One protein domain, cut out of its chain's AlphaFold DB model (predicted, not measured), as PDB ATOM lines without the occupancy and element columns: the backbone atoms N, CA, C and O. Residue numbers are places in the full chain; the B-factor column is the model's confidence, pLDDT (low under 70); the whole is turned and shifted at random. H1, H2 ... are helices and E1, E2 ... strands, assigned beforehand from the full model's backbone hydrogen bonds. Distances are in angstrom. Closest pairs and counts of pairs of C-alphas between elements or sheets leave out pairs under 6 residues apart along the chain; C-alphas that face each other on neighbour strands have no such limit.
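Overview. This is residues 10 to 192 of the 333 residues of an uncharacterized protein of Clostridiaceae bacterium (UniProt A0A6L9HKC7). A core of crossed helices, H3, H4, H5 and H6, has H2 crossing the end of H4 and three separate two-stranded hairpins round it: long, twisted E1-E2 beside H4, E3-E4 with E3 beside H6, and tiny E5-E6 beside H3. H1 lies on the outside near H2, and before it residues 15 to 22 stick out as a loop. The 183 printed residues hold six named helices and six named strands, in the order H1 E1 E2 H2 E3 E4 H3 E5 E6 H4 H5 H6, class mixed; each sheet is one antiparallel pair. The whole is compact, with a radius of gyration of the C-alphas of 17.5 A and spans of 55 by 41 by 37 A.

Arrangement. H1, residues 25 to 37, is close but not clearly touching H2, residues 72 to 88; the closest C-alphas, Val 36 and Val 79, are 7.3 A apart. E1, residues 49 to 58, and E2, residues 61 to 70, form a hairpin, with N 51 and O 68 at 2.8 A; E2 bends by 56 degrees at residue 65. The closest C-alphas of E2 and H4, residues 135 to 149, are Tyr 66 and Leu 142, 6.9 A apart. H2 touches H4 with residues 78 to 85 alone, closest C-alphas Val 82 and Val 148 at 5.2 A. E3, residues 91 to 97, and E4, residues 102 to 108, form a hairpin, with N 93 and O 106 at 2.8 A. E3 comes closest to H6, residues 174 to 191, at the C-alphas of Trp 91 and Ser 186, 5.7 A. H3, residues 112 to 120, touches H4 at a steep tilt of 45 degrees, closest C-alphas Ala 116 and Ala 140 at 5.3 A. The hairpin of E5, residues 122 to 124, and E6, residues 127 to 129, has N 122 and O 129 at 2.8 A. H5, residues 156 to 166, touches H3, closest C-alphas Ala 119 and Leu 162 at 5.1 A. H5 and H6 form a helical hairpin, closest C-alphas Leu 162 and Thr 184 at 5.5 A. Each O i to N i+4 pair is within hydrogen-bond range in H1, H3 and H5, against 11 of 13 in H2, 9 of 11 in H4 and 12 of 14 in H6.

Along the chain. H1 begins at C-alpha 25 (116.661, 224.704, 200.411). E1 measures 27.7 A, E2 26.2 A, H2 24.9 A and H4 21.3 A. H6, 26.5 A, ends at C-alpha 191 (131.949, 246.064, 216.047).

Size, cuts and confidence. The farthest C-alphas, His 45 and Leu 170, are 55.2 A apart. The printed part has no cut; the link H1 to E1 is long. Confidence is under 70 at residues 10 to 47 and 57 to 58.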
ATOM      1  N   ASP A  10     117.926 230.836 204.293       53.22
ATOM      2  CA  ASP A  10     118.520 231.977 203.615       53.22
ATOM      3  C   ASP A  10     120.041 231.894 203.541       53.22
ATOM      4  O   ASP A  10     120.607 232.471 202.626       53.22
ATOM      5  N   LEU A  11     120.736 231.135 204.410       48.12
ATOM      6  CA  LEU A  11     122.193 230.944 204.304       48.12
ATOM      7  C   LEU A  11     122.629 230.419 202.935       48.12
ATOM      8  O   LEU A  11     123.798 230.613 202.615       48.12
ATOM      9  N   PHE A  12     121.732 229.778 202.180       47.44
ATOM     10  CA  PHE A  12     121.978 229.166 200.873       47.44
ATOM     11  C   PHE A  12     121.096 229.725 199.748       47.44
ATOM     12  O   PHE A  12     121.092 229.156 198.658       47.44
ATOM     13  N   ASP A  13     120.368 230.816 199.998       46.28
ATOM     14  CA  ASP A  13     119.403 231.360 199.042       46.28
ATOM     15  C   ASP A  13     120.086 232.061 197.853       46.28
ATOM     16  O   ASP A  13     120.885 232.993 198.013       46.28
ATOM     17  N   ASP A  14     119.739 231.592 196.653       45.75
ATOM     18  CA  ASP A  14     120.095 232.144 195.348       45.75
ATOM     19  C   ASP A  14     118.787 232.329 194.556       45.75
ATOM     20  O   ASP A  14     118.275 231.390 193.953       45.75
ATOM     21  N   GLU A  15     118.249 233.556 194.519       46.28
ATOM     22  CA  GLU A  15     117.008 233.914 193.792       46.28
ATOM     23  C   GLU A  15     117.093 233.788 192.244       46.28
ATOM     24  O   GLU A  15     116.181 234.216 191.540       46.28
ATOM     25  N   ASP A  16     118.152 233.220 191.665       43.72
ATOM     26  CA  ASP A  16     118.333 233.151 190.207       43.72
ATOM     27  C   ASP A  16     119.012 231.829 189.778       43.72
ATOM     28  O   ASP A  16     120.159 231.843 189.336       43.72
ATOM     29  N   GLU A  17     118.321 230.686 189.844       37.50
ATOM     30  CA  GLU A  17     118.666 229.511 189.019       37.50
ATOM     31  C   GLU A  17     117.447 228.600 188.771       37.50
ATOM     32  O   GLU A  17     116.663 228.315 189.676       37.50
ATOM     33  N   GLU A  18     117.254 228.165 187.515       34.44
ATOM     34  CA  GLU A  18     116.254 227.152 187.150       34.44
ATOM     35  C   GLU A  18     116.499 225.883 187.976       34.44
ATOM     36  O   GLU A  18     117.496 225.184 187.798       34.44
ATOM     37  N   ILE A  19     115.569 225.598 188.887       33.75
ATOM     38  CA  ILE A  19     115.617 224.458 189.801       33.75
ATOM     39  C   ILE A  19     115.542 223.165 188.981       33.75
ATOM     40  O   ILE A  19     114.469 222.701 188.591       33.75
ATOM     41  N   ILE A  20     116.693 222.537 188.754       29.52
ATOM     42  CA  ILE A  20     116.750 221.095 188.527       29.52
ATOM     43  C   ILE A  20     116.430 220.468 189.885       29.52
ATOM     44  O   ILE A  20     117.200 220.635 190.824       29.52
ATOM     45  N   ASN A  21     115.274 219.802 189.985       37.47
ATOM     46  CA  ASN A  21     114.764 219.125 191.184       37.47
ATOM     47  C   ASN A  21     115.873 218.462 192.028       37.47
ATOM     48  O   ASN A  21     116.302 217.342 191.745       37.47
ATOM     49  N   ALA A  22     116.285 219.142 193.089       33.84
ATOM     50  CA  ALA A  22     117.048 218.621 194.212       33.84
ATOM     51  C   ALA A  22     116.549 219.390 195.442       33.84
ATOM     52  O   ALA A  22     116.373 220.600 195.318       33.84
ATOM     53  N   ASP A  23     116.237 218.674 196.535       39.69
ATOM     54  CA  ASP A  23     115.694 219.149 197.827       39.69
ATOM     55  C   ASP A  23     115.581 220.670 197.950       39.69
ATOM     56  O   ASP A  23     116.591 221.379 197.941       39.69
ATOM     57  N   THR A  24     114.355 221.174 198.121       47.94
ATOM     58  CA  THR A  24     114.161 222.606 198.381       47.94
ATOM     59  C   THR A  24     115.081 223.047 199.523       47.94
ATOM     60  O   THR A  24     115.269 222.332 200.505       47.94
ATOM     61  N   GLN A  25     115.702 224.216 199.411       52.31
ATOM     62  CA  GLN A  25     116.661 224.704 200.411       52.31
ATOM     63  C   GLN A  25     116.033 224.800 201.817       52.31
ATOM     64  O   GLN A  25     116.713 224.591 202.821       52.31
ATOM     65  N   ALA A  26     114.713 225.004 201.884       51.44
ATOM     66  CA  ALA A  26     113.907 224.892 203.096       51.44
ATOM     67  C   ALA A  26     113.888 223.465 203.678       51.44
ATOM     68  O   ALA A  26     114.016 223.290 204.886       51.44
ATOM     69  N   GLU A  27     113.795 222.435 202.837       52.38
ATOM     70  CA  GLU A  27     113.902 221.033 203.245       52.38
ATOM     71  C   GLU A  27     115.316 220.695 203.731       52.38
ATOM     72  O   GLU A  27     115.458 220.012 204.743       52.38
ATOM     73  N   PHE A  28     116.371 221.227 203.099       52.72
ATOM     74  CA  PHE A  28     117.735 221.102 203.626       52.72
ATOM     75  C   PHE A  28     117.887 221.790 204.987       52.72
ATOM     76  O   PHE A  28     118.441 221.189 205.907       52.72
ATOM     77  N   ALA A  29     117.372 223.012 205.145       59.28
ATOM     78  CA  ALA A  29     117.406 223.743 206.409       59.28
ATOM     79  C   ALA A  29     116.622 223.014 207.506       59.28
ATOM     80  O   ALA A  29     117.135 222.853 208.609       59.28
ATOM     81  N   GLU A  30     115.437 222.479 207.206       62.19
ATOM     82  CA  GLU A  30     114.653 221.670 208.144       62.19
ATOM     83  C   GLU A  30     115.326 220.327 208.450       62.19
ATOM     84  O   GLU A  30     115.328 219.889 209.599       62.19
ATOM     85  N   ARG A  31     115.983 219.687 207.477       62.91
ATOM     86  CA  ARG A  31     116.794 218.480 207.710       62.91
ATOM     87  C   ARG A  31     118.028 218.779 208.547       62.91
ATOM     88  O   ARG A  31     118.361 217.971 209.408       62.91
ATOM     89  N   LEU A  32     118.689 219.915 208.330       64.38
ATOM     90  CA  LEU A  32     119.827 220.366 209.123       64.38
ATOM     91  C   LEU A  32     119.362 220.698 210.536       64.38
ATOM     92  O   LEU A  32     119.904 220.147 211.482       64.38
ATOM     93  N   LYS A  33     118.305 221.494 210.692       65.62
ATOM     94  CA  LYS A  33     117.652 221.819 211.966       65.62
ATOM     95  C   LYS A  33     117.168 220.561 212.683       65.62
ATOM     96  O   LYS A  33     117.336 220.460 213.889       65.62
ATOM     97  N   ALA A  34     116.643 219.563 211.980       64.44
ATOM     98  CA  ALA A  34     116.294 218.273 212.563       64.44
ATOM     99  C   ALA A  34     117.540 217.456 212.943       64.44
ATOM    100  O   ALA A  34     117.593 216.913 214.039       64.44
ATOM    101  N   ALA A  35     118.563 217.371 212.093       62.59
ATOM    102  CA  ALA A  35     119.812 216.666 212.399       62.59
ATOM    103  C   ALA A  35     120.553 217.298 213.585       62.59
ATOM    104  O   ALA A  35     121.172 216.594 214.379       62.59
ATOM    105  N   VAL A  36     120.431 218.616 213.694       61.25
ATOM    106  CA  VAL A  36     120.873 219.445 214.796       61.25
ATOM    107  C   VAL A  36     119.944 219.153 216.001       61.25
ATOM    108  O   VAL A  36     120.267 218.332 216.855       61.25
ATOM    109  N   PHE A  37     118.758 219.743 216.087       57.00
ATOM    110  CA  PHE A  37     117.949 219.753 217.314       57.00
ATOM    111  C   PHE A  37     117.216 218.463 217.661       57.00
ATOM    112  O   PHE A  37     116.959 218.211 218.836       57.00
ATOM    113  N   ARG A  38     116.847 217.625 216.686       51.22
ATOM    114  CA  ARG A  38     116.126 216.366 216.967       51.22
ATOM    115  C   ARG A  38     117.031 215.336 217.657       51.22
ATOM    116  O   ARG A  38     116.575 214.245 217.980       51.22
ATOM    117  N   ARG A  39     118.307 215.674 217.859       49.97
ATOM    118  CA  ARG A  39     119.389 214.751 218.175       49.97
ATOM    119  C   ARG A  39     120.313 215.223 219.305       49.97
ATOM    120  O   ARG A  39     121.252 214.506 219.635       49.97
ATOM    121  N   GLU A  40     119.968 216.314 220.002       47.34
ATOM    122  CA  GLU A  40     120.548 216.651 221.319       47.34
ATOM    123  C   GLU A  40     120.368 215.523 222.354       47.34
ATOM    124  O   GLU A  40     121.071 215.497 223.359       47.34
ATOM    125  N   GLN A  41     119.459 214.568 222.111       47.81
ATOM    126  CA  GLN A  41     119.188 213.446 223.015       47.81
ATOM    127  C   GLN A  41     119.624 212.066 222.492       47.81
ATOM    128  O   GLN A  41     119.555 211.114 223.260       47.81
ATOM    129  N   ASP A  42     120.085 211.932 221.238       49.88
ATOM    130  CA  ASP A  42     120.287 210.598 220.629       49.88
ATOM    131  C   ASP A  42     121.392 210.505 219.556       49.88
ATOM    132  O   ASP A  42     121.505 209.483 218.871       49.88
ATOM    133  N   LEU A  43     122.240 211.535 219.387       51.72
ATOM    134  CA  LEU A  43     123.474 211.379 218.605       51.72
ATOM    135  C   LEU A  43     124.331 210.314 219.290       51.72
ATOM    136  O   LEU A  43     124.918 210.537 220.354       51.72
ATOM    137  N   ARG A  44     124.400 209.124 218.686       52.88
ATOM    138  CA  ARG A  44     125.307 208.073 219.155       52.88
ATOM    139  C   ARG A  44     126.722 208.655 219.152       52.88
ATOM    140  O   ARG A  44     127.058 209.431 218.263       52.88
ATOM    141  N   HIS A  45     127.572 208.233 220.090       55.50
ATOM    142  CA  HIS A  45     128.943 208.745 220.294       55.50
ATOM    143  C   HIS A  45     129.860 208.749 219.041       55.50
ATOM    144  O   HIS A  45     130.968 209.276 219.105       55.50
ATOM    145  N   ASN A  46     129.414 208.202 217.903       59.53
ATOM    146  CA  ASN A  46     130.173 208.067 216.662       59.53
ATOM    147  C   ASN A  46     129.611 208.872 215.471       59.53
ATOM    148  O   ASN A  46     130.167 208.770 214.380       59.53
ATOM    149  N   GLU A  47     128.520 209.629 215.619       66.88
ATOM    150  CA  GLU A  47     127.959 210.420 214.511       66.88
ATOM    151  C   GLU A  47     128.682 211.767 214.364       66.88
ATOM    152  O   GLU A  47     128.970 212.435 215.352       66.88
ATOM    153  N   ARG A  48     129.006 212.168 213.130       73.31
ATOM    154  CA  ARG A  48     129.759 213.396 212.832       73.31
ATOM    155  C   ARG A  48     128.999 214.257 211.836       73.31
ATOM    156  O   ARG A  48     128.293 213.726 210.977       73.31
ATOM    157  N   ILE A  49     129.161 215.573 211.941       76.44
ATOM    158  CA  ILE A  49     128.621 216.529 210.966       76.44
ATOM    159  C   ILE A  49     129.786 217.061 210.140       76.44
ATOM    160  O   ILE A  49     130.697 217.679 210.683       76.44
ATOM    161  N   GLY A  50     129.756 216.813 208.832       82.31
ATOM    162  CA  GLY A  50     130.756 217.297 207.888       82.31
ATOM    163  C   GLY A  50     130.195 218.398 206.994       82.31
ATOM    164  O   GLY A  50     129.159 218.210 206.360       82.31
ATOM    165  N   PHE A  51     130.906 219.515 206.903       82.69
ATOM    166  CA  PHE A  51     130.724 220.528 205.871       82.69
ATOM    167  C   PHE A  51     131.748 220.266 204.771       82.69
ATOM    168  O   PHE A  51     132.950 220.277 205.032       82.69
ATOM    169  N   LEU A  52     131.275 220.021 203.552       84.31
ATOM    170  CA  LEU A  52     132.107 219.741 202.388       84.31
ATOM    171  C   LEU A  52     131.717 220.691 201.258       84.31
ATOM    172  O   LEU A  52     130.570 220.686 200.818       84.31
ATOM    173  N   VAL A  53     132.679 221.471 200.773       82.94
ATOM    174  CA  VAL A  53     132.526 222.286 199.566       82.94
ATOM    175  C   VAL A  53     133.418 221.708 198.483       82.94
ATOM    176  O   VAL A  53     134.630 221.557 198.665       82.94
ATOM    177  N   LEU A  54     132.795 221.382 197.355       85.69
ATOM    178  CA  LEU A  54     133.449 220.834 196.179       85.69
ATOM    179  C   LEU A  54     133.442 221.873 195.064       85.69
ATOM    180  O   LEU A  54     132.418 222.493 194.797       85.69
ATOM    181  N   GLU A  55     134.574 222.021 194.388       77.75
ATOM    182  CA  GLU A  55     134.719 222.907 193.239       77.75
ATOM    183  C   GLU A  55     135.081 222.084 192.002       77.75
ATOM    184  O   GLU A  55     136.038 221.304 191.990       77.75
ATOM    185  N   ALA A  56     134.293 222.238 190.940       77.06
ATOM    186  CA  ALA A  56     134.559 221.603 189.658       77.06
ATOM    187  C   ALA A  56     135.545 222.463 188.856       77.06
ATOM    188  O   ALA A  56     135.153 223.263 188.012       77.06
ATOM    189  N   ALA A  57     136.843 222.296 189.117       65.69
ATOM    190  CA  ALA A  57     137.883 223.049 188.413       65.69
ATOM    191  C   ALA A  57     137.997 222.668 186.920       65.69
ATOM    192  O   ALA A  57     138.353 223.505 186.092       65.69
ATOM    193  N   THR A  58     137.698 221.410 186.565       69.12
ATOM    194  CA  THR A  58     137.670 220.902 185.178       69.12
ATOM    195  C   THR A  58     136.616 219.800 185.036       69.12
ATOM    196  O   THR A  58     136.444 219.037 185.990       69.12
ATOM    197  N   PRO A  59     135.973 219.622 183.865       71.50
ATOM    198  CA  PRO A  59     135.034 218.521 183.643       71.50
ATOM    199  C   PRO A  59     135.642 217.166 184.036       71.50
ATOM    200  O   PRO A  59     136.716 216.797 183.562       71.50
ATOM    201  N   GLY A  60     134.979 216.445 184.942       77.81
ATOM    202  CA  GLY A  60     135.441 215.146 185.445       77.81
ATOM    203  C   GLY A  60     136.464 215.184 186.592       77.81
ATOM    204  O   GLY A  60     136.899 214.118 187.023       77.81
ATOM    205  N   ARG A  61     136.845 216.360 187.121       80.31
ATOM    206  CA  ARG A  61     137.660 216.482 188.348       80.31
ATOM    207  C   ARG A  61     137.022 217.458 189.337       80.31
ATOM    208  O   ARG A  61     136.743 218.600 188.986       80.31
ATOM    209  N   LEU A  62     136.855 217.005 190.577       83.69
ATOM    210  CA  LEU A  62     136.393 217.813 191.705       83.69
ATOM    211  C   LEU A  62     137.557 218.034 192.673       83.69
ATOM    212  O   LEU A  62     138.248 217.078 193.033       83.69
ATOM    213  N   SER A  63     137.773 219.277 193.092       84.75
ATOM    214  CA  SER A  63     138.653 219.614 194.210       84.75
ATOM    215  C   SER A  63     137.831 219.865 195.466       84.75
ATOM    216  O   SER A  63     136.742 220.430 195.404       84.75
ATOM    217  N   VAL A  64     138.361 219.456 196.616       87.75
ATOM    218  CA  VAL A  64     137.797 219.812 197.920       87.75
ATOM    219  C   VAL A  64     138.321 221.196 198.290       87.75
ATOM    220  O   VAL A  64     139.502 221.332 198.606       87.75
ATOM    221  N   SER A  65     137.462 222.212 198.228       85.25
ATOM    222  CA  SER A  65     137.837 223.605 198.526       85.25
ATOM    223  C   SER A  65     137.598 223.969 199.995       85.25
ATOM    224  O   SER A  65     138.240 224.875 200.521       85.25
ATOM    225  N   TYR A  66     136.725 223.230 200.685       87.25
ATOM    226  CA  TYR A  66     136.559 223.305 202.136       87.25
ATOM    227  C   TYR A  66     136.071 221.973 202.688       87.25
ATOM    228  O   TYR A  66     135.170 221.349 202.127       87.25
ATOM    229  N   TYR A  67     136.670 221.544 203.791       89.81
ATOM    230  CA  TYR A  67     136.221 220.392 204.554       89.81
ATOM    231  C   TYR A  67     136.395 220.693 206.035       89.81
ATOM    232  O   TYR A  67     137.503 220.993 206.477       89.81
ATOM    233  N   GLN A  68     135.302 220.600 206.779       88.12
ATOM    234  CA  GLN A  68     135.298 220.739 208.226       88.12
ATOM    235  C   GLN A  68     134.386 219.678 208.823       88.12
ATOM    236  O   GLN A  68     133.260 219.498 208.368       88.12
ATOM    237  N   GLU A  69     134.858 218.990 209.857       87.81
ATOM    238  CA  GLU A  69     134.107 217.942 210.540       87.81
ATOM    239  C   GLU A  69     133.955 218.280 212.025       87.81
ATOM    240  O   GLU A  69     134.914 218.683 212.682       87.81
ATOM    241  N   PHE A  70     132.743 218.107 212.547       83.19
ATOM    242  CA  PHE A  70     132.398 218.319 213.945       83.19
ATOM    243  C   PHE A  70     132.080 216.981 214.610       83.19
ATOM    244  O   PHE A  70     131.208 216.227 214.161       83.19
ATOM    245  N   TYR A  71     132.788 216.703 215.704       82.19
ATOM    246  CA  TYR A  71     132.530 215.559 216.578       82.19
ATOM    247  C   TYR A  71     131.309 215.821 217.476       82.19
ATOM    248  O   TYR A  71     130.987 216.985 217.727       82.19
ATOM    249  N   PRO A  72     130.680 214.780 218.061       71.88
ATOM    250  CA  PRO A  72     129.543 214.951 218.973       71.88
ATOM    251  C   PRO A  72     129.787 215.969 220.094       71.88
ATOM    252  O   PRO A  72     128.898 216.735 220.444       71.88
ATOM    253  N   VAL A  73     131.010 216.032 220.630       76.88
ATOM    254  CA  VAL A  73     131.374 216.962 221.714       76.88
ATOM    255  C   VAL A  73     131.323 218.432 221.262       76.88
ATOM    256  O   VAL A  73     131.014 219.311 222.058       76.88
ATOM    257  N   GLN A  74     131.571 218.701 219.977       80.94
ATOM    258  CA  GLN A  74     131.593 220.047 219.386       80.94
ATOM    259  C   GLN A  74     130.235 220.469 218.819       80.94
ATOM    260  O   GLN A  74     130.068 221.589 218.346       80.94
ATOM    261  N   TYR A  75     129.249 219.575 218.853       79.31
ATOM    262  CA  TYR A  75     127.934 219.832 218.289       79.31
ATOM    263  C   TYR A  75     127.250 221.031 218.963       79.31
ATOM    264  O   TYR A  75     126.777 221.941 218.286       79.31
ATOM    265  N   SER A  76     127.276 221.078 220.298       77.81
ATOM    266  CA  SER A  76     126.715 222.200 221.060       77.81
ATOM    267  C   SER A  76     127.363 223.542 220.697       77.81
ATOM    268  O   SER A  76     126.674 224.557 220.615       77.81
ATOM    269  N   GLU A  77     128.667 223.545 220.422       85.25
ATOM    270  CA  GLU A  77     129.409 224.726 219.987       85.25
ATOM    271  C   GLU A  77     128.988 225.163 218.579       85.25
ATOM    272  O   GLU A  77     128.698 226.340 218.381       85.25
ATOM    273  N   LEU A  78     128.845 224.229 217.631       85.00
ATOM    274  CA  LEU A  78     128.326 224.519 216.289       85.00
ATOM    275  C   LEU A  78     126.937 225.175 216.352       85.00
ATOM    276  O   LEU A  78     126.718 226.203 215.715       85.00
ATOM    277  N   VAL A  79     126.007 224.626 217.146       82.75
ATOM    278  CA  VAL A  79     124.661 225.213 217.305       82.75
ATOM    279  C   VAL A  79     124.732 226.612 217.896       82.75
ATOM    280  O   VAL A  79     124.045 227.521 217.428       82.75
ATOM    281  N   GLN A  80     125.563 226.795 218.923       85.38
ATOM    282  CA  GLN A  80     125.755 228.099 219.541       85.38
ATOM    283  C   GLN A  80     126.353 229.103 218.556       85.38
ATOM    284  O   GLN A  80     125.909 230.246 218.542       85.38
ATOM    285  N   ASN A  81     127.313 228.697 217.728       90.31
ATOM    286  CA  ASN A  81     127.945 229.563 216.738       90.31
ATOM    287  C   ASN A  81     126.962 229.982 215.646       90.31
ATOM    288  O   ASN A  81     126.823 231.177 215.393       90.31
ATOM    289  N   VAL A  82     126.206 229.032 215.088       86.75
ATOM    290  CA  VAL A  82     125.153 229.331 214.105       86.75
ATOM    291  C   VAL A  82     124.108 230.261 214.723       86.75
ATOM    292  O   VAL A  82     123.727 231.266 214.125       86.75
ATOM    293  N   GLY A  83     123.692 229.995 215.963       83.81
ATOM    294  CA  GLY A  83     122.719 230.846 216.634       83.81
ATOM    295  C   GLY A  83     123.223 232.247 216.956       83.81
ATOM    296  O   GLY A  83     122.484 233.218 216.790       83.81
ATOM    297  N   ARG A  84     124.490 232.373 217.361       90.62
ATOM    298  CA  ARG A  84     125.149 233.673 217.537       90.62
ATOM    299  C   ARG A  84     125.250 234.413 216.214       90.62
ATOM    300  O   ARG A  84     124.935 235.591 216.197       90.62
ATOM    301  N   TRP A  85     125.604 233.743 215.116       92.88
ATOM    302  CA  TRP A  85     125.641 234.362 213.790       92.88
ATOM    303  C   TRP A  85     124.304 235.023 213.448       92.88
ATOM    304  O   TRP A  85     124.278 236.228 213.191       92.88
ATOM    305  N   HIS A  86     123.202 234.272 213.534       87.62
ATOM    306  CA  HIS A  86     121.867 234.795 213.235       87.62
ATOM    307  C   HIS A  86     121.461 235.945 214.161       87.62
ATOM    308  O   HIS A  86     120.919 236.938 213.685       87.62
ATOM    309  N   ALA A  87     121.753 235.852 215.461       88.25
ATOM    310  CA  ALA A  87     121.415 236.901 216.423       88.25
ATOM    311  C   ALA A  87     122.262 238.175 216.240       88.25
ATOM    312  O   ALA A  87     121.728 239.286 216.192       88.25
ATOM    313  N   ASP A  88     123.580 238.020 216.111       91.50
ATOM    314  CA  ASP A  88     124.545 239.119 216.037       91.50
ATOM    315  C   ASP A  88     124.457 239.873 214.701       91.50
ATOM    316  O   ASP A  88     124.694 241.083 214.661       91.50
ATOM    317  N   HIS A  89     124.065 239.179 213.629       92.44
ATOM    318  CA  HIS A  89     123.943 239.725 212.274       92.44
ATOM    319  C   HIS A  89     122.485 239.936 211.851       92.44
ATOM    320  O   HIS A  89     122.223 240.258 210.693       92.44
ATOM    321  N   ALA A  90     121.521 239.800 212.761       90.50
ATOM    322  CA  ALA A  90     120.123 240.079 212.463       90.50
ATOM    323  C   ALA A  90     119.930 241.528 211.985       90.50
ATOM    324  O   ALA A  90     120.495 242.466 212.558       90.50
ATOM    325  N   TRP A  91     119.104 241.720 210.965       90.44
ATOM    326  CA  TRP A  91     118.628 243.025 210.528       90.44
ATOM    327  C   TRP A  91     117.199 242.910 209.994       90.44
ATOM    328  O   TRP A  91     116.727 241.816 209.693       90.44
ATOM    329  N   ASP A  92     116.498 244.033 209.887       86.56
ATOM    330  CA  ASP A  92     115.143 244.073 209.338       86.56
ATOM    331  C   ASP A  92     115.203 244.018 207.810       86.56
ATOM    332  O   ASP A  92     115.667 244.967 207.168       86.56
ATOM    333  N   TYR A  93     114.728 242.925 207.223       82.31
ATOM    334  CA  TYR A  93     114.586 242.732 205.786       82.31
ATOM    335  C   TYR A  93     113.110 242.694 205.392       82.31
ATOM    336  O   TYR A  93     112.246 242.271 206.152       82.31
ATOM    337  N   SER A  94     112.815 243.138 204.171       75.62
ATOM    338  CA  SER A  94     111.502 242.929 203.563       75.62
ATOM    339  C   SER A  94     111.626 241.755 202.609       75.62
ATOM    340  O   SER A  94     112.408 241.838 201.663       75.62
ATOM    341  N   VAL A  95     110.869 240.696 202.867       72.81
ATOM    342  CA  VAL A  95     110.865 239.453 202.092       72.81
ATOM    343  C   VAL A  95     109.490 239.297 201.458       72.81
ATOM    344  O   VAL A  95     108.478 239.657 202.063       72.81
ATOM    345  N   PHE A  96     109.441 238.833 200.213       71.81
ATOM    346  CA  PHE A  96     108.173 238.550 199.556       71.81
ATOM    347  C   PHE A  96     107.686 237.168 199.991       71.81
ATOM    348  O   PHE A  96     108.315 236.163 199.685       71.81
ATOM    349  N   ASP A  97     106.572 237.129 200.709       74.31
ATOM    350  CA  ASP A  97     105.883 235.894 201.055       74.31
ATOM    351  C   ASP A  97     105.116 235.412 199.818       74.31
ATOM    352  O   ASP A  97     104.169 236.067 199.368       74.31
ATOM    353  N   SER A  98     105.555 234.298 199.227       72.56
ATOM    354  CA  SER A  98     104.954 233.736 198.014       72.56
ATOM    355  C   SER A  98     103.539 233.211 198.240       72.56
ATOM    356  O   SER A  98     102.704 233.296 197.333       72.56
ATOM    357  N   ASP A  99     103.270 232.698 199.440       76.38
ATOM    358  CA  ASP A  99     102.008 232.055 199.794       76.38
ATOM    359  C   ASP A  99     100.928 233.112 200.011       76.38
ATOM    360  O   ASP A  99      99.820 233.026 199.473       76.38
ATOM    361  N   GLN A 100     101.281 234.168 200.741       76.31
ATOM    362  CA  GLN A 100     100.394 235.292 201.023       76.31
ATOM    363  C   GLN A 100     100.430 236.368 199.926       76.31
ATOM    364  O   GLN A 100      99.564 237.244 199.893       76.31
ATOM    365  N   LYS A 101     101.403 236.304 199.007       80.25
ATOM    366  CA  LYS A 101     101.665 237.292 197.943       80.25
ATOM    367  C   LYS A 101     101.827 238.723 198.467       80.25
ATOM    368  O   LYS A 101     101.411 239.684 197.813       80.25
ATOM    369  N   ILE A 102     102.435 238.872 199.641       78.31
ATOM    370  CA  ILE A 102     102.678 240.167 200.287       78.31
ATOM    371  C   ILE A 102     104.144 240.313 200.676       78.31
ATOM    372  O   ILE A 102     104.854 239.341 200.889       78.31
ATOM    373  N   TRP A 103     104.603 241.554 200.800       73.19
ATOM    374  CA  TRP A 103     105.895 241.828 201.420       73.19
ATOM    375  C   TRP A 103     105.736 241.820 202.939       73.19
ATOM    376  O   TRP A 103     104.990 242.636 203.483       73.19
ATOM    377  N   VAL A 104     106.456 240.922 203.609       78.12
ATOM    378  CA  VAL A 104     106.529 240.824 205.069       78.12
ATOM    379  C   VAL A 104     107.882 241.325 205.560       78.12
ATOM    380  O   VAL A 104     108.896 241.208 204.871       78.12
ATOM    381  N   ARG A 105     107.904 241.925 206.750       80.38
ATOM    382  CA  ARG A 105     109.158 242.279 207.424       80.38
ATOM    383  C   ARG A 105     109.622 241.068 208.224       80.38
ATOM    384  O   ARG A 105     108.835 240.534 208.998       80.38
ATOM    385  N   ARG A 106     110.876 240.656 208.044       82.62
ATOM    386  CA  ARG A 106     111.523 239.588 208.816       82.62
ATOM    387  C   ARG A 106     112.833 240.096 209.401       82.62
ATOM    388  O   ARG A 106     113.600 240.790 208.732       82.62
ATOM    389  N   ILE A 107     113.079 239.749 210.658       85.94
ATOM    390  CA  ILE A 107     114.365 239.980 211.312       85.94
ATOM    391  C   ILE A 107     115.222 238.744 211.061       85.94
ATOM    392  O   ILE A 107     114.947 237.680 211.603       85.94
ATOM    393  N   GLN A 108     116.257 238.889 210.241       85.75
ATOM    394  CA  GLN A 108     117.120 237.773 209.853       85.75
ATOM    395  C   GLN A 108     118.539 238.244 209.557       85.75
ATOM    396  O   GLN A 108     118.775 239.429 209.317       85.75
ATOM    397  N   SER A 109     119.499 237.326 209.594       89.94
ATOM    398  CA  SER A 109     120.848 237.607 209.102       89.94
ATOM    399  C   SER A 109     120.895 237.503 207.578       89.94
ATOM    400  O   SER A 109     120.230 236.624 207.031       89.94
ATOM    401  N   PRO A 110     121.723 238.304 206.892       90.75
ATOM    402  CA  PRO A 110     121.987 238.115 205.474       90.75
ATOM    403  C   PRO A 110     122.657 236.768 205.215       90.75
ATOM    404  O   PRO A 110     123.389 236.239 206.064       90.75
ATOM    405  N   SER A 111     122.456 236.255 204.007       89.25
ATOM    406  CA  SER A 111     123.145 235.046 203.581       89.25
ATOM    407  C   SER A 111     124.637 235.292 203.376       89.25
ATOM    408  O   SER A 111     125.079 236.401 203.046       89.25
ATOM    409  N   VAL A 112     125.446 234.242 203.530       92.62
ATOM    410  CA  VAL A 112     126.881 234.333 203.215       92.62
ATOM    411  C   VAL A 112     127.113 234.592 201.722       92.62
ATOM    412  O   VAL A 112     128.080 235.265 201.368       92.62
ATOM    413  N   PHE A 113     126.196 234.136 200.861       90.75
ATOM    414  CA  PHE A 113     126.200 234.404 199.422       90.75
ATOM    415  C   PHE A 113     125.950 235.882 199.142       90.75
ATOM    416  O   PHE A 113     126.709 236.501 198.407       90.75
ATOM    417  N   GLU A 114     124.960 236.497 199.785       93.75
ATOM    418  CA  GLU A 114     124.674 237.924 199.652       93.75
ATOM    419  C   GLU A 114     125.829 238.785 200.158       93.75
ATOM    420  O   GLU A 114     126.219 239.740 199.483       93.75
ATOM    421  N   ILE A 115     126.408 238.446 201.316       97.00
ATOM    422  CA  ILE A 115     127.588 239.142 201.842       97.00
ATOM    423  C   ILE A 115     128.726 239.082 200.815       97.00
ATOM    424  O   ILE A 115     129.283 240.126 200.468       97.00
ATOM    425  N   ALA A 116     129.050 237.890 200.303       96.69
ATOM    426  CA  ALA A 116     130.092 237.699 199.295       96.69
ATOM    427  C   ALA A 116     129.786 238.468 197.998       96.69
ATOM    428  O   ALA A 116     130.609 239.256 197.526       96.69
ATOM    429  N   ARG A 117     128.573 238.307 197.464       96.44
ATOM    430  CA  ARG A 117     128.095 238.926 196.225       96.44
ATOM    431  C   ARG A 117     128.145 240.442 196.283       96.44
ATOM    432  O   ARG A 117     128.640 241.071 195.353       96.44
ATOM    433  N   PHE A 118     127.665 241.055 197.363       97.56
ATOM    434  CA  PHE A 118     127.698 242.511 197.505       97.56
ATOM    435  C   PHE A 118     129.096 243.046 197.825       97.56
ATOM    436  O   PHE A 118     129.428 244.152 197.390       97.56
ATOM    437  N   ALA A 119     129.925 242.291 198.552       97.94
ATOM    438  CA  ALA A 119     131.300 242.694 198.835       97.94
ATOM    439  C   ALA A 119     132.169 242.689 197.568       97.94
ATOM    440  O   ALA A 119     132.919 243.641 197.342       97.94
ATOM    441  N   GLU A 120     132.046 241.658 196.732       97.31
ATOM    442  CA  GLU A 120     132.904 241.452 195.560       97.31
ATOM    443  C   GLU A 120     132.291 241.980 194.251       97.31
ATOM    444  O   GLU A 120     133.010 242.424 193.357       97.31
ATOM    445  N   GLY A 121     130.964 241.986 194.135       95.94
ATOM    446  CA  GLY A 121     130.252 242.264 192.889       95.94
ATOM    447  C   GLY A 121     129.889 243.721 192.651       95.94
ATOM    448  O   GLY A 121     129.912 244.572 193.541       95.94
ATOM    449  N   THR A 122     129.521 244.032 191.416       95.06
ATOM    450  CA  THR A 122     129.083 245.364 190.969       95.06
ATOM    451  C   THR A 122     127.742 245.268 190.266       95.06
ATOM    452  O   THR A 122     127.438 244.252 189.648       95.06
ATOM    453  N   GLU A 123     126.919 246.312 190.367       95.75
ATOM    454  CA  GLU A 123     125.623 246.293 189.698       95.75
ATOM    455  C   GLU A 123     125.763 246.523 188.193       95.75
ATOM    456  O   GLU A 123     126.356 247.509 187.751       95.75
ATOM    457  N   LYS A 124     125.151 245.634 187.413       93.88
ATOM    458  CA  LYS A 124     124.958 245.760 185.971       93.88
ATOM    459  C   LYS A 124     123.536 245.338 185.641       93.88
ATOM    460  O   LYS A 124     123.079 244.281 186.060       93.88
ATOM    461  N   ASN A 125     122.816 246.186 184.909       91.00
ATOM    462  CA  ASN A 125     121.431 245.923 184.495       91.00
ATOM    463  C   ASN A 125     120.498 245.502 185.653       91.00
ATOM    464  O   ASN A 125     119.633 244.650 185.478       91.00
ATOM    465  N   GLY A 126     120.679 246.075 186.849       90.25
ATOM    466  CA  GLY A 126     119.864 245.747 188.024       90.25
ATOM    467  C   GLY A 126     120.306 244.507 188.808       90.25
ATOM    468  O   GLY A 126     119.766 244.271 189.888       90.25
ATOM    469  N   LYS A 127     121.289 243.739 188.321       92.44
ATOM    470  CA  LYS A 127     121.824 242.540 188.984       92.44
ATOM    471  C   LYS A 127     123.227 242.793 189.530       92.44
ATOM    472  O   LYS A 127     124.001 243.534 188.929       92.44
ATOM    473  N   ILE A 128     123.558 242.193 190.673       94.94
ATOM    474  CA  ILE A 128     124.921 242.240 191.219       94.94
ATOM    475  C   ILE A 128     125.733 241.115 190.581       94.94
ATOM    476  O   ILE A 128     125.501 239.948 190.872       94.94
ATOM    477  N   GLU A 129     126.680 241.474 189.717       93.56
ATOM    478  CA  GLU A 129     127.581 240.531 189.052       93.56
ATOM    479  C   GLU A 129     128.968 240.572 189.703       93.56
ATOM    480  O   GLU A 129     129.542 241.654 189.872       93.56
ATOM    481  N   VAL A 130     129.523 239.401 190.034       91.56
ATOM    482  CA  VAL A 130     130.880 239.258 190.589       91.56
ATOM    483  C   VAL A 130     131.865 238.868 189.488       91.56
ATOM    484  O   VAL A 130     132.589 239.713 188.958       91.56
ATOM    485  N   ASP A 131     131.858 237.599 189.097       87.69
ATOM    486  CA  ASP A 131     132.698 237.041 188.051       87.69
ATOM    487  C   ASP A 131     131.956 235.917 187.322       87.69
ATOM    488  O   ASP A 131     131.119 235.235 187.906       87.69
ATOM    489  N   LYS A 132     132.236 235.736 186.025       82.31
ATOM    490  CA  LYS A 132     131.514 234.759 185.186       82.31
ATOM    491  C   LYS A 132     131.634 233.326 185.706       82.31
ATOM    492  O   LYS A 132     130.693 232.556 185.560       82.31
ATOM    493  N   ASP A 133     132.772 233.009 186.318       80.62
ATOM    494  CA  ASP A 133     133.107 231.665 186.787       80.62
ATOM    495  C   ASP A 133     132.811 231.476 188.291       80.62
ATOM    496  O   ASP A 133     133.143 230.429 188.841       80.62
ATOM    497  N   ARG A 134     132.226 232.483 188.966       83.50
ATOM    498  CA  ARG A 134     131.930 232.534 190.416       83.50
ATOM    499  C   ARG A 134     133.099 232.177 191.353       83.50
ATOM    500  O   ARG A 134     132.891 231.854 192.521       83.50
ATOM    501  N   LYS A 135     134.348 232.259 190.895       87.25
ATOM    502  CA  LYS A 135     135.551 231.959 191.687       87.25
ATOM    503  C   LYS A 135     135.803 233.004 192.759       87.25
ATOM    504  O   LYS A 135     136.238 232.663 193.859       87.25
ATOM    505  N   ILE A 136     135.587 234.282 192.454       92.94
ATOM    506  CA  ILE A 136     135.815 235.355 193.431       92.94
ATOM    507  C   ILE A 136     134.724 235.291 194.502       92.94
ATOM    508  O   ILE A 136     135.037 235.317 195.695       92.94
ATOM    509  N   GLU A 137     133.470 235.124 194.079       91.12
ATOM    510  CA  GLU A 137     132.328 234.924 194.978       91.12
ATOM    511  C   GLU A 137     132.516 233.673 195.852       91.12
ATOM    512  O   GLU A 137     132.435 233.761 197.078       91.12
ATOM    513  N   GLY A 138     132.885 232.540 195.248       90.00
ATOM    514  CA  GLY A 138     133.167 231.285 195.946       90.00
ATOM    515  C   GLY A 138     134.269 231.425 196.995       90.00
ATOM    516  O   GLY A 138     134.078 231.038 198.146       90.00
ATOM    517  N   ASN A 139     135.392 232.064 196.656       92.62
ATOM    518  CA  ASN A 139     136.469 232.320 197.617       92.62
ATOM    519  C   ASN A 139     136.015 233.188 198.801       92.62
ATOM    520  O   ASN A 139     136.451 232.964 199.931       92.62
ATOM    521  N   ALA A 140     135.145 234.175 198.574       95.50
ATOM    522  CA  ALA A 140     134.576 234.969 199.658       95.50
ATOM    523  C   ALA A 140     133.636 234.130 200.543       95.50
ATOM    524  O   ALA A 140     133.753 234.198 201.767       95.50
ATOM    525  N   ILE A 141     132.790 233.279 199.952       93.69
ATOM    526  CA  ILE A 141     131.911 232.348 200.685       93.69
ATOM    527  C   ILE A 141     132.732 231.396 201.561       93.69
ATOM    528  O   ILE A 141     132.456 231.264 202.753       93.69
ATOM    529  N   LEU A 142     133.798 230.798 201.019       93.56
ATOM    530  CA  LEU A 142     134.681 229.896 201.768       93.56
ATOM    531  C   LEU A 142     135.295 230.558 203.008       93.56
ATOM    532  O   LEU A 142     135.512 229.905 204.026       93.56
ATOM    533  N   ARG A 143     135.548 231.870 202.949       95.75
ATOM    534  CA  ARG A 143     136.065 232.651 204.083       95.75
ATOM    535  C   ARG A 143     134.981 233.011 205.101       95.75
ATOM    536  O   ARG A 143     135.311 233.257 206.260       95.75
ATOM    537  N   LEU A 144     133.715 233.042 204.688       95.56
ATOM    538  CA  LEU A 144     132.561 233.317 205.549       95.56
ATOM    539  C   LEU A 144     132.045 232.057 206.260       95.56
ATOM    540  O   LEU A 144     131.527 232.172 207.367       95.56
ATOM    541  N   LEU A 145     132.237 230.859 205.698       92.12
ATOM    542  CA  LEU A 145     131.782 229.600 206.309       92.12
ATOM    543  C   LEU A 145     132.295 229.379 207.751       92.12
ATOM    544  O   LEU A 145     131.473 229.077 208.625       92.12
ATOM    545  N   PRO A 146     133.587 229.597 208.072       94.00
ATOM    546  CA  PRO A 146     134.069 229.535 209.455       94.00
ATOM    547  C   PRO A 146     133.458 230.595 210.381       94.00
ATOM    548  O   PRO A 146     133.458 230.424 211.597       94.00
ATOM    549  N   CYS A 147     132.935 231.700 209.840       95.31
ATOM    550  CA  CYS A 147     132.283 232.728 210.655       95.31
ATOM    551  C   CYS A 147     130.956 232.214 211.224       95.31
ATOM    552  O   CYS A 147     130.645 232.453 212.387       95.31
ATOM    553  N   VAL A 148     130.216 231.448 210.418       91.56
ATOM    554  CA  VAL A 148     128.938 230.840 210.811       91.56
ATOM    555  C   VAL A 148     129.158 229.579 211.651       91.56
ATOM    556  O   VAL A 148     128.530 229.399 212.689       91.56
ATOM    557  N   THR A 149     130.061 228.697 211.212       90.06
ATOM    558  CA  THR A 149     130.216 227.351 211.800       90.06
ATOM    559  C   THR A 149     131.125 227.324 213.031       90.06
ATOM    560  O   THR A 149     130.857 226.603 213.991       90.06
ATOM    561  N   GLU A 150     132.176 228.142 213.048       91.56
ATOM    562  CA  GLU A 150     133.188 228.174 214.114       91.56
ATOM    563  C   GLU A 150     133.164 229.487 214.919       91.56
ATOM    564  O   GLU A 150     134.006 229.695 215.789       91.56
ATOM    565  N   GLY A 151     132.235 230.406 214.624       92.31
ATOM    566  CA  GLY A 151     132.112 231.680 215.339       92.31
ATOM    567  C   GLY A 151     133.269 232.654 215.087       92.31
ATOM    568  O   GLY A 151     133.521 233.544 215.903       92.31
ATOM    569  N   ARG A 152     134.009 232.496 213.980       95.44
ATOM    570  CA  ARG A 152     135.086 233.429 213.611       95.44
ATOM    571  C   ARG A 152     134.523 234.804 213.234       95.44
ATOM    572  O   ARG A 152     133.404 234.932 212.747       95.44
ATOM    573  N   ALA A 153     135.328 235.847 213.421       95.56
ATOM    574  CA  ALA A 153     134.957 237.191 212.988       95.56
ATOM    575  C   ALA A 153     134.932 237.301 211.453       95.56
ATOM    576  O   ALA A 153     135.801 236.744 210.776       95.56
ATOM    577  N   VAL A 154     133.992 238.092 210.921       97.12
ATOM    578  CA  VAL A 154     133.931 238.407 209.485       97.12
ATOM    579  C   VAL A 154     135.263 239.022 209.032       97.12
ATOM    580  O   VAL A 154     135.750 239.959 209.677       97.12
ATOM    581  N   PRO A 155     135.860 238.556 207.916       97.75
ATOM    582  CA  PRO A 155     137.112 239.111 207.424       97.75
ATOM    583  C   PRO A 155     137.035 240.626 207.194       97.75
ATOM    584  O   PRO A 155     136.140 241.134 206.514       97.75
ATOM    585  N   GLY A 156     138.001 241.361 207.751       97.06
ATOM    586  CA  GLY A 156     137.964 242.826 207.768       97.06
ATOM    587  C   GLY A 156     137.992 243.482 206.384       97.06
ATOM    588  O   GLY A 156     137.492 244.592 206.221       97.06
ATOM    589  N   ASP A 157     138.546 242.820 205.368       98.00
ATOM    590  CA  ASP A 157     138.492 243.277 203.977       98.00
ATOM    591  C   ASP A 157     137.084 243.162 203.372       98.00
ATOM    592  O   ASP A 157     136.668 244.096 202.690       98.00
ATOM    593  N   ILE A 158     136.329 242.095 203.672       98.31
ATOM    594  CA  ILE A 158     134.928 241.935 203.242       98.31
ATOM    595  C   ILE A 158     134.075 243.045 203.864       98.31
ATOM    596  O   ILE A 158     133.405 243.794 203.152       98.31
ATOM    597  N   ALA A 159     134.177 243.228 205.185       97.88
ATOM    598  CA  ALA A 159     133.461 244.290 205.892       97.88
ATOM    599  C   ALA A 159     133.816 245.687 205.345       97.88
ATOM    600  O   ALA A 159     132.939 246.524 205.122       97.88
ATOM    601  N   ARG A 160     135.102 245.939 205.057       97.69
ATOM    602  CA  ARG A 160     135.560 247.212 204.480       97.69
ATOM    603  C   ARG A 160     134.998 247.451 203.078       97.69
ATOM    604  O   ARG A 160     134.589 248.578 202.801       97.69
ATOM    605  N   LYS A 161     134.959 246.432 202.211       98.19
ATOM    606  CA  LYS A 161     134.374 246.539 200.860       98.19
ATOM    607  C   LYS A 161     132.896 246.926 200.926       98.19
ATOM    608  O   LYS A 161     132.487 247.846 200.219       98.19
ATOM    609  N   LEU A 162     132.124 246.296 201.815       98.50
ATOM    610  CA  LEU A 162     130.706 246.612 202.029       98.50
ATOM    611  C   LEU A 162     130.492 248.069 202.470       98.50
ATOM    612  O   LEU A 162     129.691 248.793 201.869       98.50
ATOM    613  N   VAL A 163     131.262 248.537 203.460       98.12
ATOM    614  CA  VAL A 163     131.206 249.934 203.926       98.12
ATOM    615  C   VAL A 163     131.569 250.905 202.805       98.12
ATOM    616  O   VAL A 163     130.833 251.859 202.559       98.12
ATOM    617  N   GLN A 164     132.667 250.652 202.087       97.75
ATOM    618  CA  GLN A 164     133.093 251.512 200.983       97.75
ATOM    619  C   GLN A 164     132.020 251.604 199.904       97.75
ATOM    620  O   GLN A 164     131.637 252.707 199.529       97.75
ATOM    621  N   LYS A 165     131.484 250.469 199.449       98.12
ATOM    622  CA  LYS A 165     130.424 250.421 198.433       98.12
ATOM    623  C   LYS A 165     129.158 251.152 198.873       98.12
ATOM    624  O   LYS A 165     128.553 251.860 198.069       98.12
ATOM    625  N   SER A 166     128.799 251.055 200.153       97.88
ATOM    626  CA  SER A 166     127.637 251.749 200.723       97.88
ATOM    627  C   SER A 166     127.730 253.274 200.600       97.88
ATOM    628  O   SER A 166     126.698 253.936 200.474       97.88
ATOM    629  N   PHE A 167     128.944 253.839 200.551       97.81
ATOM    630  CA  PHE A 167     129.162 255.272 200.337       97.81
ATOM    631  C   PHE A 167     128.936 255.753 198.892       97.81
ATOM    632  O   PHE A 167     128.999 256.963 198.653       97.81
ATOM    633  N   TYR A 168     128.630 254.864 197.937       97.50
ATOM    634  CA  TYR A 168     128.389 255.204 196.525       97.50
ATOM    635  C   TYR A 168     126.960 254.841 196.071       97.50
ATOM    636  O   TYR A 168     126.789 253.996 195.191       97.50
ATOM    637  N   PRO A 169     125.906 255.495 196.605       96.69
ATOM    638  CA  PRO A 169     124.510 255.175 196.281       96.69
ATOM    639  C   PRO A 169     124.176 255.190 194.793       96.69
ATOM    640  O   PRO A 169     123.347 254.414 194.336       96.69
ATOM    641  N   LEU A 170     124.808 256.078 194.023       96.25
ATOM    642  CA  LEU A 170     124.497 256.260 192.604       96.25
ATOM    643  C   LEU A 170     125.061 255.155 191.698       96.25
ATOM    644  O   LEU A 170     124.742 255.139 190.514       96.25
ATOM    645  N   CYS A 171     125.885 254.250 192.233       96.69
ATOM    646  CA  CYS A 171     126.375 253.079 191.505       96.69
ATOM    647  C   CYS A 171     125.369 251.919 191.492       96.69
ATOM    648  O   CYS A 171     125.650 250.894 190.880       96.69
ATOM    649  N   TYR A 172     124.232 252.072 192.170       97.25
ATOM    650  CA  TYR A 172     123.268 251.008 192.406       97.25
ATOM    651  C   TYR A 172     121.838 251.488 192.138       97.25
ATOM    652  O   TYR A 172     121.512 252.671 192.287       97.25
ATOM    653  N   SER A 173     120.949 250.564 191.792       95.81
ATOM    654  CA  SER A 173     119.510 250.813 191.833       95.81
ATOM    655  C   SER A 173     119.043 251.036 193.274       95.81
ATOM    656  O   SER A 173     119.656 250.572 194.237       95.81
ATOM    657  N   LYS A 174     117.900 251.717 193.445       91.94
ATOM    658  CA  LYS A 174     117.315 251.982 194.775       91.94
ATOM    659  C   LYS A 174     117.132 250.685 195.590       91.94
ATOM    660  O   LYS A 174     117.393 250.691 196.790       91.94
ATOM    661  N   LYS A 175     116.717 249.587 194.935       92.06
ATOM    662  CA  LYS A 175     116.525 248.262 195.559       92.06
ATOM    663  C   LYS A 175     117.857 247.703 196.065       92.06
ATOM    664  O   LYS A 175     117.983 247.418 197.253       92.06
ATOM    665  N   ASN A 176     118.855 247.601 195.190       95.56
ATOM    666  CA  ASN A 176     120.140 247.000 195.542       95.56
ATOM    667  C   ASN A 176     120.933 247.846 196.530       95.56
ATOM    668  O   ASN A 176     121.565 247.289 197.421       95.56
ATOM    669  N   TRP A 177     120.861 249.176 196.439       96.62
ATOM    670  CA  TRP A 177     121.504 250.029 197.433       96.62
ATOM    671  C   TRP A 177     120.875 249.862 198.818       96.62
ATOM    672  O   TRP A 177     121.595 249.750 199.806       96.62
ATOM    673  N   SER A 178     119.542 249.776 198.903       94.19
ATOM    674  CA  SER A 178     118.869 249.497 200.177       94.19
ATOM    675  C   SER A 178     119.274 248.134 200.741       94.19
ATOM    676  O   SER A 178     119.520 248.031 201.939       94.19
ATOM    677  N   LYS A 179     119.388 247.103 199.894       94.88
ATOM    678  CA  LYS A 179     119.853 245.768 200.300       94.88
ATOM    679  C   LYS A 179     121.308 245.803 200.792       94.88
ATOM    680  O   LYS A 179     121.597 245.293 201.871       94.88
ATOM    681  N   LEU A 180     122.190 246.495 200.069       97.56
ATOM    682  CA  LEU A 180     123.588 246.712 200.450       97.56
ATOM    683  C   LEU A 180     123.720 247.418 201.807       97.56
ATOM    684  O   LEU A 180     124.551 247.005 202.615       97.56
ATOM    685  N   LEU A 181     122.913 248.450 202.084       96.38
ATOM    686  CA  LEU A 181     122.925 249.134 203.383       96.38
ATOM    687  C   LEU A 181     122.588 248.175 204.526       96.38
ATOM    688  O   LEU A 181     123.303 248.159 205.527       96.38
ATOM    689  N   LYS A 182     121.543 247.355 204.364       95.38
ATOM    690  CA  LYS A 182     121.104 246.378 205.373       95.38
ATOM    691  C   LYS A 182     122.166 245.310 205.632       95.38
ATOM    692  O   LYS A 182     122.545 245.109 206.783       95.38
ATOM    693  N   ILE A 183     122.727 244.724 204.568       97.06
ATOM    694  CA  ILE A 183     123.851 243.771 204.659       97.06
ATOM    695  C   ILE A 183     125.046 244.421 205.365       97.06
ATOM    696  O   ILE A 183     125.628 243.842 206.277       97.06
ATOM    697  N   THR A 184     125.393 245.651 204.989       97.88
ATOM    698  CA  THR A 184     126.516 246.369 205.600       97.88
ATOM    699  C   THR A 184     126.279 246.604 207.088       97.88
ATOM    700  O   THR A 184     127.171 246.313 207.878       97.88
ATOM    701  N   CYS A 185     125.090 247.075 207.484       96.88
ATOM    702  CA  CYS A 185     124.718 247.290 208.885       96.88
ATOM    703  C   CYS A 185     124.784 245.994 209.697       96.88
ATOM    704  O   CYS A 185     125.408 245.969 210.756       96.88
ATOM    705  N   SER A 186     124.202 244.920 209.162       95.50
ATOM    706  CA  SER A 186     124.251 243.575 209.733       95.50
ATOM    707  C   SER A 186     125.689 243.097 209.991       95.50
ATOM    708  O   SER A 186     125.987 242.610 211.077       95.50
ATOM    709  N   VAL A 187     126.603 243.296 209.038       96.62
ATOM    710  CA  VAL A 187     128.002 242.858 209.161       96.62
ATOM    711  C   VAL A 187     128.793 243.690 210.167       96.62
ATOM    712  O   VAL A 187     129.609 243.159 210.916       96.62
ATOM    713  N   ILE A 188     128.608 245.011 210.188       96.25
ATOM    714  CA  ILE A 188     129.463 245.889 211.003       96.25
ATOM    715  C   ILE A 188     128.935 246.125 212.416       96.25
ATOM    716  O   ILE A 188     129.715 246.552 213.269       96.25
ATOM    717  N   ARG A 189     127.645 245.876 212.689       94.38
ATOM    718  CA  ARG A 189     127.029 246.186 213.992       94.38
ATOM    719  C   ARG A 189     127.724 245.504 215.167       94.38
ATOM    720  O   ARG A 189     127.806 246.094 216.240       94.38
ATOM    721  N   VAL A 190     128.286 244.314 214.950       91.88
ATOM    722  CA  VAL A 190     129.031 243.554 215.967       91.88
ATOM    723  C   VAL A 190     130.250 244.312 216.502       91.88
ATOM    724  O   VAL A 190     130.637 244.116 217.652       91.88
ATOM    725  N   ASN A 191     130.806 245.223 215.694       92.19
ATOM    726  CA  ASN A 191     131.949 246.064 216.047       92.19
ATOM    727  C   ASN A 191     131.547 247.375 216.747       92.19
ATOM    728  O   ASN A 191     132.423 248.084 217.233       92.19
ATOM    729  N   PHE A 192     130.252 247.711 216.789       91.06
ATOM    730  CA  PHE A 192     129.736 249.001 217.266       91.06
ATOM    731  C   PHE A 192     128.477 248.812 218.123       91.06
ATOM    732  O   PHE A 192     127.414 249.351 217.811       91.06
TER     733      PHE A 192